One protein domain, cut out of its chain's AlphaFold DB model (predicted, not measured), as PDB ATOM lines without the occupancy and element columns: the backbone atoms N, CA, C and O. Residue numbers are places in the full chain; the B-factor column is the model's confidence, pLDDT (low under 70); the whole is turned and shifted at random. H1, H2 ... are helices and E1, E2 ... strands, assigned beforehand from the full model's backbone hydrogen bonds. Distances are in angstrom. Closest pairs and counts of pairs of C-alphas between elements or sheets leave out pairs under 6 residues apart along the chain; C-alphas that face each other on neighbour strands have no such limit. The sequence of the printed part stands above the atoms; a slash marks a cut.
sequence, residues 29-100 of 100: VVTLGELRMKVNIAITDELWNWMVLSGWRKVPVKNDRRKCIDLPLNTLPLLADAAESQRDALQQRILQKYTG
ATOM      1  N   VAL A  29      53.781  36.840 -39.505       85.88
ATOM      2  CA  VAL A  29      54.139  37.883 -40.461       85.88
ATOM      3  C   VAL A  29      53.161  37.843 -41.627       85.88
ATOM      4  O   VAL A  29      52.892  36.779 -42.194       85.88
ATOM      5  N   VAL A  30      52.618  39.006 -41.968       88.00
ATOM      6  CA  VAL A  30      51.718  39.192 -43.107       88.00
ATOM      7  C   VAL A  30      52.320  40.202 -44.077       88.00
ATOM      8  O   VAL A  30      53.039  41.113 -43.669       88.00
ATOM      9  N   THR A  31      52.061  40.022 -45.366       87.00
ATOM     10  CA  THR A  31      52.602  40.861 -46.438       87.00
ATOM     11  C   THR A  31      51.514  41.389 -47.353       87.00
ATOM     12  O   THR A  31      50.482  40.746 -47.543       87.00
ATOM     13  N   LEU A  32      51.778  42.556 -47.934       85.69
ATOM     14  CA  LEU A  32      50.982  43.199 -48.972       85.69
ATOM     15  C   LEU A  32      51.938  43.685 -50.063       85.69
ATOM     16  O   LEU A  32      52.601  44.706 -49.901       85.69
ATOM     17  N   GLY A  33      52.039  42.931 -51.159       82.56
ATOM     18  CA  GLY A  33      53.022  43.212 -52.208       82.56
ATOM     19  C   GLY A  33      54.452  43.166 -51.659       82.56
ATOM     20  O   GLY A  33      54.913  42.112 -51.221       82.56
ATOM     21  N   GLU A  34      55.129  44.315 -51.666       82.50
ATOM     22  CA  GLU A  34      56.483  44.501 -51.126       82.50
ATOM     23  C   GLU A  34      56.490  44.962 -49.661       82.50
ATOM     24  O   GLU A  34      57.550  45.132 -49.072       82.50
ATOM     25  N   LEU A  35      55.331  45.153 -49.032       85.38
ATOM     26  CA  LEU A  35      55.243  45.535 -47.626       85.38
ATOM     27  C   LEU A  35      55.101  44.307 -46.738       85.38
ATOM     28  O   LEU A  35      54.401  43.351 -47.079       85.38
ATOM     29  N   ARG A  36      55.712  44.357 -45.556       88.44
ATOM     30  CA  ARG A  36      55.656  43.300 -44.546       88.44
ATOM     31  C   ARG A  36      55.313  43.889 -43.188       88.44
ATOM     32  O   ARG A  36      55.851  44.920 -42.812       88.44
ATOM     33  N   MET A  37      54.436  43.238 -42.430       89.00
ATOM     34  CA  MET A  37      54.156  43.605 -41.042       89.00
ATOM     35  C   MET A  37      54.116  42.378 -40.134       89.00
ATOM     36  O   MET A  37      53.755  41.272 -40.549       89.00
ATOM     37  N   LYS A  38      54.460  42.589 -38.864       89.19
ATOM     38  CA  LYS A  38      54.331  41.585 -37.812       89.19
ATOM     39  C   LYS A  38      53.013  41.782 -37.076       89.19
ATOM     40  O   LYS A  38      52.698  42.883 -36.636       89.19
ATOM     41  N   VAL A  39      52.280  40.695 -36.899       88.69
ATOM     42  CA  VAL A  39      51.058  40.662 -36.103       88.69
ATOM     43  C   VAL A  39      51.443  40.759 -34.634       88.69
ATOM     44  O   VAL A  39      52.032  39.834 -34.084       88.69
ATOM     45  N   ASN A  40      51.173  41.894 -34.001       89.00
ATOM     46  CA  ASN A  40      51.463  42.139 -32.584       89.00
ATOM     47  C   ASN A  40      50.217  42.087 -31.691       89.00
ATOM     48  O   ASN A  40      50.353  41.863 -30.493       89.00
ATOM     49  N   ILE A  41      49.031  42.261 -32.270       87.69
ATOM     50  CA  ILE A  41      47.742  42.210 -31.580       87.69
ATOM     51  C   ILE A  41      46.913  41.023 -32.067       87.69
ATOM     52  O   ILE A  41      47.151  40.484 -33.151       87.69
ATOM     53  N   ALA A  42      45.931  40.616 -31.263       85.75
ATOM     54  CA  ALA A  42      44.921  39.668 -31.708       85.75
ATOM     55  C   ALA A  42      44.092  40.311 -32.830       85.75
ATOM     56  O   ALA A  42      43.544  41.397 -32.663       85.75
ATOM     57  N   ILE A  43      44.031  39.645 -33.980       85.31
ATOM     58  CA  ILE A  43      43.244  40.096 -35.127       85.31
ATOM     59  C   ILE A  43      41.871  39.431 -35.027       85.31
ATOM     60  O   ILE A  43      41.797  38.219 -34.835       85.31
ATOM     61  N   THR A  44      40.797  40.209 -35.157       85.38
ATOM     62  CA  THR A  44      39.434  39.673 -35.265       85.38
ATOM     63  C   THR A  44      39.176  39.124 -36.668       85.38
ATOM     64  O   THR A  44      39.811  39.549 -37.634       85.38
ATOM     65  N   ASP A  45      38.222  38.205 -36.815       83.88
ATOM     66  CA  ASP A  45      37.853  37.657 -38.129       83.88
ATOM     67  C   ASP A  45      37.485  38.742 -39.146       83.88
ATOM     68  O   ASP A  45      37.867  38.664 -40.311       83.88
ATOM     69  N   GLU A  46      36.788  39.784 -38.698       83.69
ATOM     70  CA  GLU A  46      36.395  40.926 -39.520       83.69
ATOM     71  C   GLU A  46      37.602  41.726 -40.017       83.69
ATOM     72  O   GLU A  46      37.728  41.972 -41.220       83.69
ATOM     73  N   LEU A  47      38.528  42.070 -39.115       84.94
ATOM     74  CA  LEU A  47      39.752  42.775 -39.482       84.94
ATOM     75  C   LEU A  47      40.599  41.924 -40.429       84.94
ATOM     76  O   LEU A  47      41.111  42.433 -41.423       84.94
ATOM     77  N   TRP A  48      40.719  40.623 -40.159       87.25
ATOM     78  CA  TRP A  48      41.459  39.716 -41.026       87.25
ATOM     79  C   TRP A  48      40.815  39.583 -42.407       87.25
ATOM     80  O   TRP A  48      41.518  39.605 -43.414       87.25
ATOM     81  N   ASN A  49      39.487  39.505 -42.479       84.88
ATOM     82  CA  ASN A  49      38.764  39.466 -43.743       84.88
ATOM     83  C   ASN A  49      38.992  40.751 -44.550       84.88
ATOM     84  O   ASN A  49      39.343  40.675 -45.726       84.88
ATOM     85  N   TRP A  50      38.894  41.920 -43.908       85.94
ATOM     86  CA  TRP A  50      39.246  43.193 -44.538       85.94
ATOM     87  C   TRP A  50      40.699  43.192 -45.030       85.94
ATOM     88  O   TRP A  50      40.951  43.542 -46.179       85.94
ATOM     89  N   MET A  51      41.653  42.714 -44.224       87.06
ATOM     90  CA  MET A  51      43.058  42.611 -44.630       87.06
ATOM     91  C   MET A  51      43.217  41.721 -45.873       87.06
ATOM     92  O   MET A  51      43.868  42.115 -46.840       87.06
ATOM     93  N   VAL A  52      42.598  40.540 -45.893       86.00
ATOM     94  CA  VAL A  52      42.663  39.617 -47.037       86.00
ATOM     95  C   VAL A  52      42.048  40.234 -48.296       86.00
ATOM     96  O   VAL A  52      42.630  40.104 -49.377       86.00
ATOM     97  N   LEU A  53      40.916  40.935 -48.171       84.06
ATOM     98  CA  LEU A  53      40.269  41.662 -49.273       84.06
ATOM     99  C   LEU A  53      41.135  42.818 -49.789       84.06
ATOM    100  O   LEU A  53      41.221  43.030 -50.997       84.06
ATOM    101  N   SER A  54      41.838  43.497 -48.885       82.56
ATOM    102  CA  SER A  54      42.843  44.518 -49.182       82.56
ATOM    103  C   SER A  54      44.122  43.968 -49.825       82.56
ATOM    104  O   SER A  54      44.970  44.747 -50.256       82.56
ATOM    105  N   GLY A  55      44.272  42.643 -49.914       84.19
ATOM    106  CA  GLY A  55      45.402  41.972 -50.559       84.19
ATOM    107  C   GLY A  55      46.468  41.442 -49.599       84.19
ATOM    108  O   GLY A  55      47.455  40.865 -50.061       84.19
ATOM    109  N   TRP A  56      46.280  41.584 -48.284       87.56
ATOM    110  CA  TRP A  56      47.197  41.024 -47.295       87.56
ATOM    111  C   TRP A  56      47.163  39.498 -47.321       87.56
ATOM    112  O   TRP A  56      46.111  38.863 -47.427       87.56
ATOM    113  N   ARG A  57      48.332  38.881 -47.180       84.56
ATOM    114  CA  ARG A  57      48.489  37.426 -47.114       84.56
ATOM    115  C   ARG A  57      49.414  37.056 -45.969       84.56
ATOM    116  O   ARG A  57      50.318  37.805 -45.615       84.56
ATOM    117  N   LYS A  58      49.210  35.875 -45.390       84.00
ATOM    118  CA  LYS A  58      50.199  35.288 -44.479       84.00
ATOM    119  C   LYS A  58      51.422  34.888 -45.280       84.00
ATOM    120  O   LYS A  58      51.268  34.234 -46.309       84.00
ATOM    121  N   VAL A  59      52.611  35.222 -44.791       74.00
ATOM    122  CA  VAL A  59      53.852  34.735 -45.394       74.00
ATOM    123  C   VAL A  59      54.041  33.275 -44.981       74.00
ATOM    124  O   VAL A  59      54.172  33.004 -43.786       74.00
ATOM    125  N   PRO A  60      54.051  32.319 -45.927       58.31
ATOM    126  CA  PRO A  60      54.199  30.910 -45.585       58.31
ATOM    127  C   PRO A  60      55.657  30.521 -45.305       58.31
ATOM    128  O   PRO A  60      55.900  29.496 -44.675       58.31
ATOM    129  N   VAL A  61      56.636  31.319 -45.748       56.16
ATOM    130  CA  VAL A  61      58.052  30.934 -45.717       56.16
ATOM    131  C   VAL A  61      58.860  31.884 -44.842       56.16
ATOM    132  O   VAL A  61      58.915  33.085 -45.078       56.16
ATOM    133  N   LYS A  62      59.563  31.317 -43.857       54.75
ATOM    134  CA  LYS A  62      60.476  32.018 -42.932       54.75
ATOM    135  C   LYS A  62      61.638  32.741 -43.640       54.75
ATOM    136  O   LYS A  62      62.331  33.531 -43.016       54.75
ATOM    137  N   ASN A  63      61.851  32.441 -44.922       53.00
ATOM    138  CA  ASN A  63      62.990  32.869 -45.726       53.00
ATOM    139  C   ASN A  63      62.527  33.509 -47.046       53.00
ATOM    140  O   ASN A  63      63.004  33.148 -48.123       53.00
ATOM    141  N   ASP A  64      61.537  34.401 -46.972       61.22
ATOM    142  CA  ASP A  64      61.166  35.214 -48.126       61.22
ATOM    143  C   ASP A  64      62.338  36.149 -48.468       61.22
ATOM    144  O   ASP A  64      62.684  37.045 -47.700       61.22
ATOM    145  N   ARG A  65      63.001  35.872 -49.598       62.34
ATOM    146  CA  ARG A  65      64.159  36.628 -50.106       62.34
ATOM    147  C   ARG A  65      63.745  37.906 -50.837       62.34
ATOM    148  O   ARG A  65      64.607  38.621 -51.348       62.34
ATOM    149  N   ARG A  66      62.441  38.176 -50.947       66.00
ATOM    150  CA  ARG A  66      61.931  39.423 -51.517       66.00
ATOM    151  C   ARG A  66      62.377  40.583 -50.632       66.00
ATOM    152  O   ARG A  66      62.287  40.510 -49.407       66.00
ATOM    153  N   LYS A  67      62.882  41.651 -51.256       69.19
ATOM    154  CA  LYS A  67      63.192  42.908 -50.567       69.19
ATOM    155  C   LYS A  67      61.871  43.543 -50.151       69.19
ATOM    156  O   LYS A  67      61.295  44.313 -50.905       69.19
ATOM    157  N   CYS A  68      61.370  43.149 -48.988       77.19
ATOM    158  CA  CYS A  68      60.179  43.749 -48.422       77.19
ATOM    159  C   CYS A  68      60.551  44.910 -47.505       77.19
ATOM    160  O   CYS A  68      61.546  44.848 -46.781       77.19
ATOM    161  N   ILE A  69      59.715  45.941 -47.505       84.44
ATOM    162  CA  ILE A  69      59.787  47.037 -46.551       84.44
ATOM    163  C   ILE A  69      59.032  46.615 -45.292       84.44
ATOM    164  O   ILE A  69      57.842  46.290 -45.340       84.44
ATOM    165  N   ASP A  70      59.734  46.625 -44.163       85.88
ATOM    166  CA  ASP A  70      59.133  46.366 -42.862       85.88
ATOM    167  C   ASP A  70      58.339  47.581 -42.387       85.88
ATOM    168  O   ASP A  70      58.872  48.675 -42.181       85.88
ATOM    169  N   LEU A  71      57.039  47.374 -42.201       86.12
ATOM    170  CA  LEU A  71      56.148  48.360 -41.622       86.12
ATOM    171  C   LEU A  71      56.357  48.463 -40.107       86.12
ATOM    172  O   LEU A  71      56.660  47.464 -39.444       86.12
ATOM    173  N   PRO A  72      56.131  49.657 -39.532       86.94
ATOM    174  CA  PRO A  72      56.168  49.857 -38.094       86.94
ATOM    175  C   PRO A  72      55.245  48.887 -37.352       86.94
ATOM    176  O   PRO A  72      54.117  48.624 -37.768       86.94
ATOM    177  N   LEU A  73      55.687  48.421 -36.183       84.19
ATOM    178  CA  LEU A  73      54.902  47.510 -35.342       84.19
ATOM    179  C   LEU A  73      53.543  48.117 -34.934       84.19
ATOM    180  O   LEU A  73      52.559  47.402 -34.774       84.19
ATOM    181  N   ASN A  74      53.468  49.446 -34.830       86.56
ATOM    182  CA  ASN A  74      52.248  50.174 -34.477       86.56
ATOM    183  C   ASN A  74      51.234  50.284 -35.627       86.56
ATOM    184  O   ASN A  74      50.112  50.724 -35.402       86.56
ATOM    185  N   THR A  75      51.581  49.870 -36.848       87.00
ATOM    186  CA  THR A  75      50.679  49.971 -38.001       87.00
ATOM    187  C   THR A  75      49.437  49.096 -37.851       87.00
ATOM    188  O   THR A  75      48.337  49.554 -38.147       87.00
ATOM    189  N   LEU A  76      49.583  47.860 -37.368       87.56
ATOM    190  CA  LEU A  76      48.441  46.961 -37.200       87.56
ATOM    191  C   LEU A  76      47.462  47.441 -36.105       87.56
ATOM    192  O   LEU A  76      46.269  47.479 -36.392       87.56
ATOM    193  N   PRO A  77      47.917  47.879 -34.913       88.62
ATOM    194  CA  PRO A  77      47.053  48.527 -33.928       88.62
ATOM    195  C   PRO A  77      46.307  49.740 -34.482       88.62
ATOM    196  O   PRO A  77      45.108  49.854 -34.266       88.62
ATOM    197  N   LEU A  78      46.980  50.603 -35.252       88.31
ATOM    198  CA  LEU A  78      46.345  51.773 -35.869       88.31
ATOM    199  C   LEU A  78      45.239  51.384 -36.860       88.31
ATOM    200  O   LEU A  78      44.211  52.047 -36.927       88.31
ATOM    201  N   LEU A  79      45.436  50.310 -37.631       86.44
ATOM    202  CA  LEU A  79      44.412  49.801 -38.549       86.44
ATOM    203  C   LEU A  79      43.251  49.130 -37.808       86.44
ATOM    204  O   LEU A  79      42.113  49.211 -38.266       86.44
ATOM    205  N   ALA A  80      43.535  48.460 -36.691       87.50
ATOM    206  CA  ALA A  80      42.523  47.809 -35.870       87.50
ATOM    207  C   ALA A  80      41.630  48.818 -35.136       87.50
ATOM    208  O   ALA A  80      40.425  48.602 -35.064       87.50
ATOM    209  N   ASP A  81      42.216  49.909 -34.641       89.25
ATOM    210  CA  ASP A  81      41.508  50.982 -33.933       89.25
ATOM    211  C   ASP A  81      40.688  51.874 -34.882       89.25
ATOM    212  O   ASP A  81      39.630  52.390 -34.529       89.25
ATOM    213  N   ALA A  82      41.136  52.017 -36.132       87.00
ATOM    214  CA  ALA A  82      40.427  52.799 -37.134       87.00
ATOM    215  C   ALA A  82      39.069  52.188 -37.520       87.00
ATOM    216  O   ALA A  82      38.944  50.980 -37.766       87.00
ATOM    217  N   ALA A  83      38.071  53.062 -37.683       80.81
ATOM    218  CA  ALA A  83      36.779  52.713 -38.267       80.81
ATOM    219  C   ALA A  83      36.943  52.208 -39.710       80.81
ATOM    220  O   ALA A  83      37.856  52.634 -40.418       80.81
ATOM    221  N   GLU A  84      36.031  51.357 -40.185       76.38
ATOM    222  CA  GLU A  84      36.086  50.773 -41.537       76.38
ATOM    223  C   GLU A  84      36.285  51.819 -42.641       76.38
ATOM    224  O   GLU A  84      37.148  51.656 -43.501       76.38
ATOM    225  N   SER A  85      35.558  52.939 -42.567       77.62
ATOM    226  CA  SER A  85      35.651  54.043 -43.531       77.62
ATOM    227  C   SER A  85      37.008  54.754 -43.524       77.62
ATOM    228  O   SER A  85      37.439  55.285 -44.547       77.62
ATOM    229  N   GLN A  86      37.698  54.766 -42.383       83.75
ATOM    230  CA  GLN A  86      39.023  55.369 -42.227       83.75
ATOM    231  C   GLN A  86      40.143  54.380 -42.550       83.75
ATOM    232  O   GLN A  86      41.232  54.787 -42.957       83.75
ATOM    233  N   ARG A  87      39.880  53.082 -42.391       85.00
ATOM    234  CA  ARG A  87      40.861  52.015 -42.565       85.00
ATOM    235  C   ARG A  87      41.392  51.957 -43.996       85.00
ATOM    236  O   ARG A  87      42.603  51.859 -44.195       85.00
ATOM    237  N   ASP A  88      40.514  52.131 -44.982       83.19
ATOM    238  CA  ASP A  88      40.899  52.193 -46.396       83.19
ATOM    239  C   ASP A  88      41.796  53.406 -46.685       83.19
ATOM    240  O   ASP A  88      42.843  53.274 -47.324       83.19
ATOM    241  N   ALA A  89      41.440  54.582 -46.160       86.12
ATOM    242  CA  ALA A  89      42.231  55.801 -46.323       86.12
ATOM    243  C   ALA A  89      43.616  55.682 -45.662       86.12
ATOM    244  O   ALA A  89      44.624  56.085 -46.246       86.12
ATOM    245  N   LEU A  90      43.688  55.084 -44.468       87.88
ATOM    246  CA  LEU A  90      44.950  54.813 -43.780       87.88
ATOM    247  C   LEU A  90      45.821  53.832 -44.562       87.88
ATOM    248  O   LEU A  90      47.019  54.076 -44.709       87.88
ATOM    249  N   GLN A  91      45.238  52.764 -45.113       85.44
ATOM    250  CA  GLN A  91      45.973  51.831 -45.960       85.44
ATOM    251  C   GLN A  91      46.542  52.526 -47.198       85.44
ATOM    252  O   GLN A  91      47.721  52.352 -47.498       85.44
ATOM    253  N   GLN A  92      45.744  53.338 -47.896       85.56
ATOM    254  CA  GLN A  92      46.225  54.096 -49.055       85.56
ATOM    255  C   GLN A  92      47.366  55.045 -48.677       85.56
ATOM    256  O   GLN A  92      48.366  55.118 -49.386       85.56
ATOM    257  N   ARG A  93      47.271  55.709 -47.521       87.81
ATOM    258  CA  ARG A  93      48.337  56.578 -47.011       87.81
ATOM    259  C   ARG A  93      49.622  55.808 -46.697       87.81
ATOM    260  O   ARG A  93      50.711  56.314 -46.953       87.81
ATOM    261  N   ILE A  94      49.509  54.595 -46.154       87.25
ATOM    262  CA  ILE A  94      50.656  53.704 -45.932       87.25
ATOM    263  C   ILE A  94      51.267  53.314 -47.281       87.25
ATOM    264  O   ILE A  94      52.465  53.489 -47.468       87.25
ATOM    265  N   LEU A  95      50.457  52.860 -48.239       84.56
ATOM    266  CA  LEU A  95      50.932  52.480 -49.571       84.56
ATOM    267  C   LEU A  95      51.663  53.633 -50.267       84.56
ATOM    268  O   LEU A  95      52.785  53.455 -50.722       84.56
ATOM    269  N   GLN A  96      51.090  54.837 -50.266       85.62
ATOM    270  CA  GLN A  96      51.742  56.024 -50.831       85.62
ATOM    271  C   GLN A  96      53.076  56.348 -50.153       85.62
ATOM    272  O   GLN A  96      54.015  56.754 -50.822       85.62
ATOM    273  N   LYS A  97      53.177  56.157 -48.833       86.38
ATOM    274  CA  LYS A  97      54.401  56.455 -48.080       86.38
ATOM    275  C   LYS A  97      55.556  55.495 -48.394       86.38
ATOM    276  O   LYS A  97      56.705  55.884 -48.224       86.38
ATOM    277  N   TYR A  98      55.262  54.252 -48.776       80.38
ATOM    278  CA  TYR A  98      56.274  53.201 -48.936       80.38
ATOM    279  C   TYR A  98      56.447  52.703 -50.377       80.38
ATOM    280  O   TYR A  98      57.408  51.993 -50.653       80.38
ATOM    281  N   THR A  99      55.535  53.046 -51.284       71.56
ATOM    282  CA  THR A  99      55.598  52.699 -52.716       71.56
ATOM    283  C   THR A  99      55.787  53.938 -53.608       71.56
ATOM    284  O   THR A  99      55.979  53.785 -54.812       71.56
ATOM    285  N   GLY A 100      55.707  55.146 -53.036       58.09
ATOM    286  CA  GLY A 100      55.936  56.423 -53.723       58.09
ATOM    287  C   GLY A 100      57.389  56.875 -53.727       58.09
ATOM    288  O   GLY A 100      58.159  56.419 -52.852       58.09
TER     289      GLY A 100
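What this domain is: This is residues 29 to 100 of the 100 residues of an uncharacterized protein of Burkholderiales bacterium 66-5 (UniProt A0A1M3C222). What does the model look like at first sight? A small two-stranded hairpin, E1 and E2, stands between three helices on one side and a wide loop on the other, and short stretches of that loop's link, residues 57 to 58 and 69 to 70, pair along the two strands. The helices are loosely gathered: H1 and H2 are short, and H3, the longest, runs back the opposite way to H2. What is it made of, and how large is it? The printed part has 72 residues with two named strands and three named helices in the order E1, E2, H1, H2, H3; the sheet, order E1 - E2, is antiparallel and the class is mostly helix. It is compact, with a radius of gyration of the C-alphas of 11.7 A and spans of 34 by 28 by 21 A.

How they stand to each other: How do the strands pair? E1, residues 29 to 32, and E2, residues 35 to 38, form an antiparallel hairpin at 156 degrees, with N 30 and O 37 at 2.9 A and N 37 and O 30 at 2.8 A within hydrogen-bond range. Residues 30 to 31 of E1 also pair with residues 57 to 58, antiparallel, and residues 35 to 36 of E2 with residues 69 to 70, parallel. How do the helices stand? H1, residues 45 to 53, is close to but not clearly touching H2, residues 75 to 81: the closest C-alphas, of Leu 47 and Ala 80, are 6.8 A apart, at a steep tilt of 52 degrees, opposite ways. H2 and H3, residues 84 to 99, form a helical hairpin and only just touch, with 3 pairs of C-alphas within 8 A, through residues 87 to 91 alone of H3; the closest C-alphas, of Leu 79 and Arg 87, are 5.8 A apart, at a shallow tilt of 11 degrees, opposite ways. H1 and H3 are near each other, with 8 pairs of C-alphas within 10 A. Where are strands and helices closest, and are the helix backbones whole? The closest C-alphas of E2 and H2, of Met 37 and Leu 76, are 7.7 A apart, while E1 is apart from H2 and H3. Each O i to N i+4 pair is within hydrogen-bond range in H1 and H2, and 10 of 12 are in H3.

Where its parts are: Where do the strands lie? E1 begins at C-alpha 29, (54.139, 37.883, -40.461), and E2 follows at residues 35 to 38. Where do the helices lie? H1, residues 45 to 53, is 12.1 A long, and H2 holds residues 75 to 81. H3, 22.6 A long, ends at C-alpha 99, (55.598, 52.699, -52.716).

The domain as a whole: How far does it reach? The two C-alphas farthest apart, those of Asn 63 and Ser 85, are 34.6 A apart. Is the printed part whole? It has no cut, and the link from H1 to H2 is long, with 21 residues. Where is confidence low? Residues 60 to 67 and residue 100 are under 70 in pLDDT, and the mean of the printed part is 81.9.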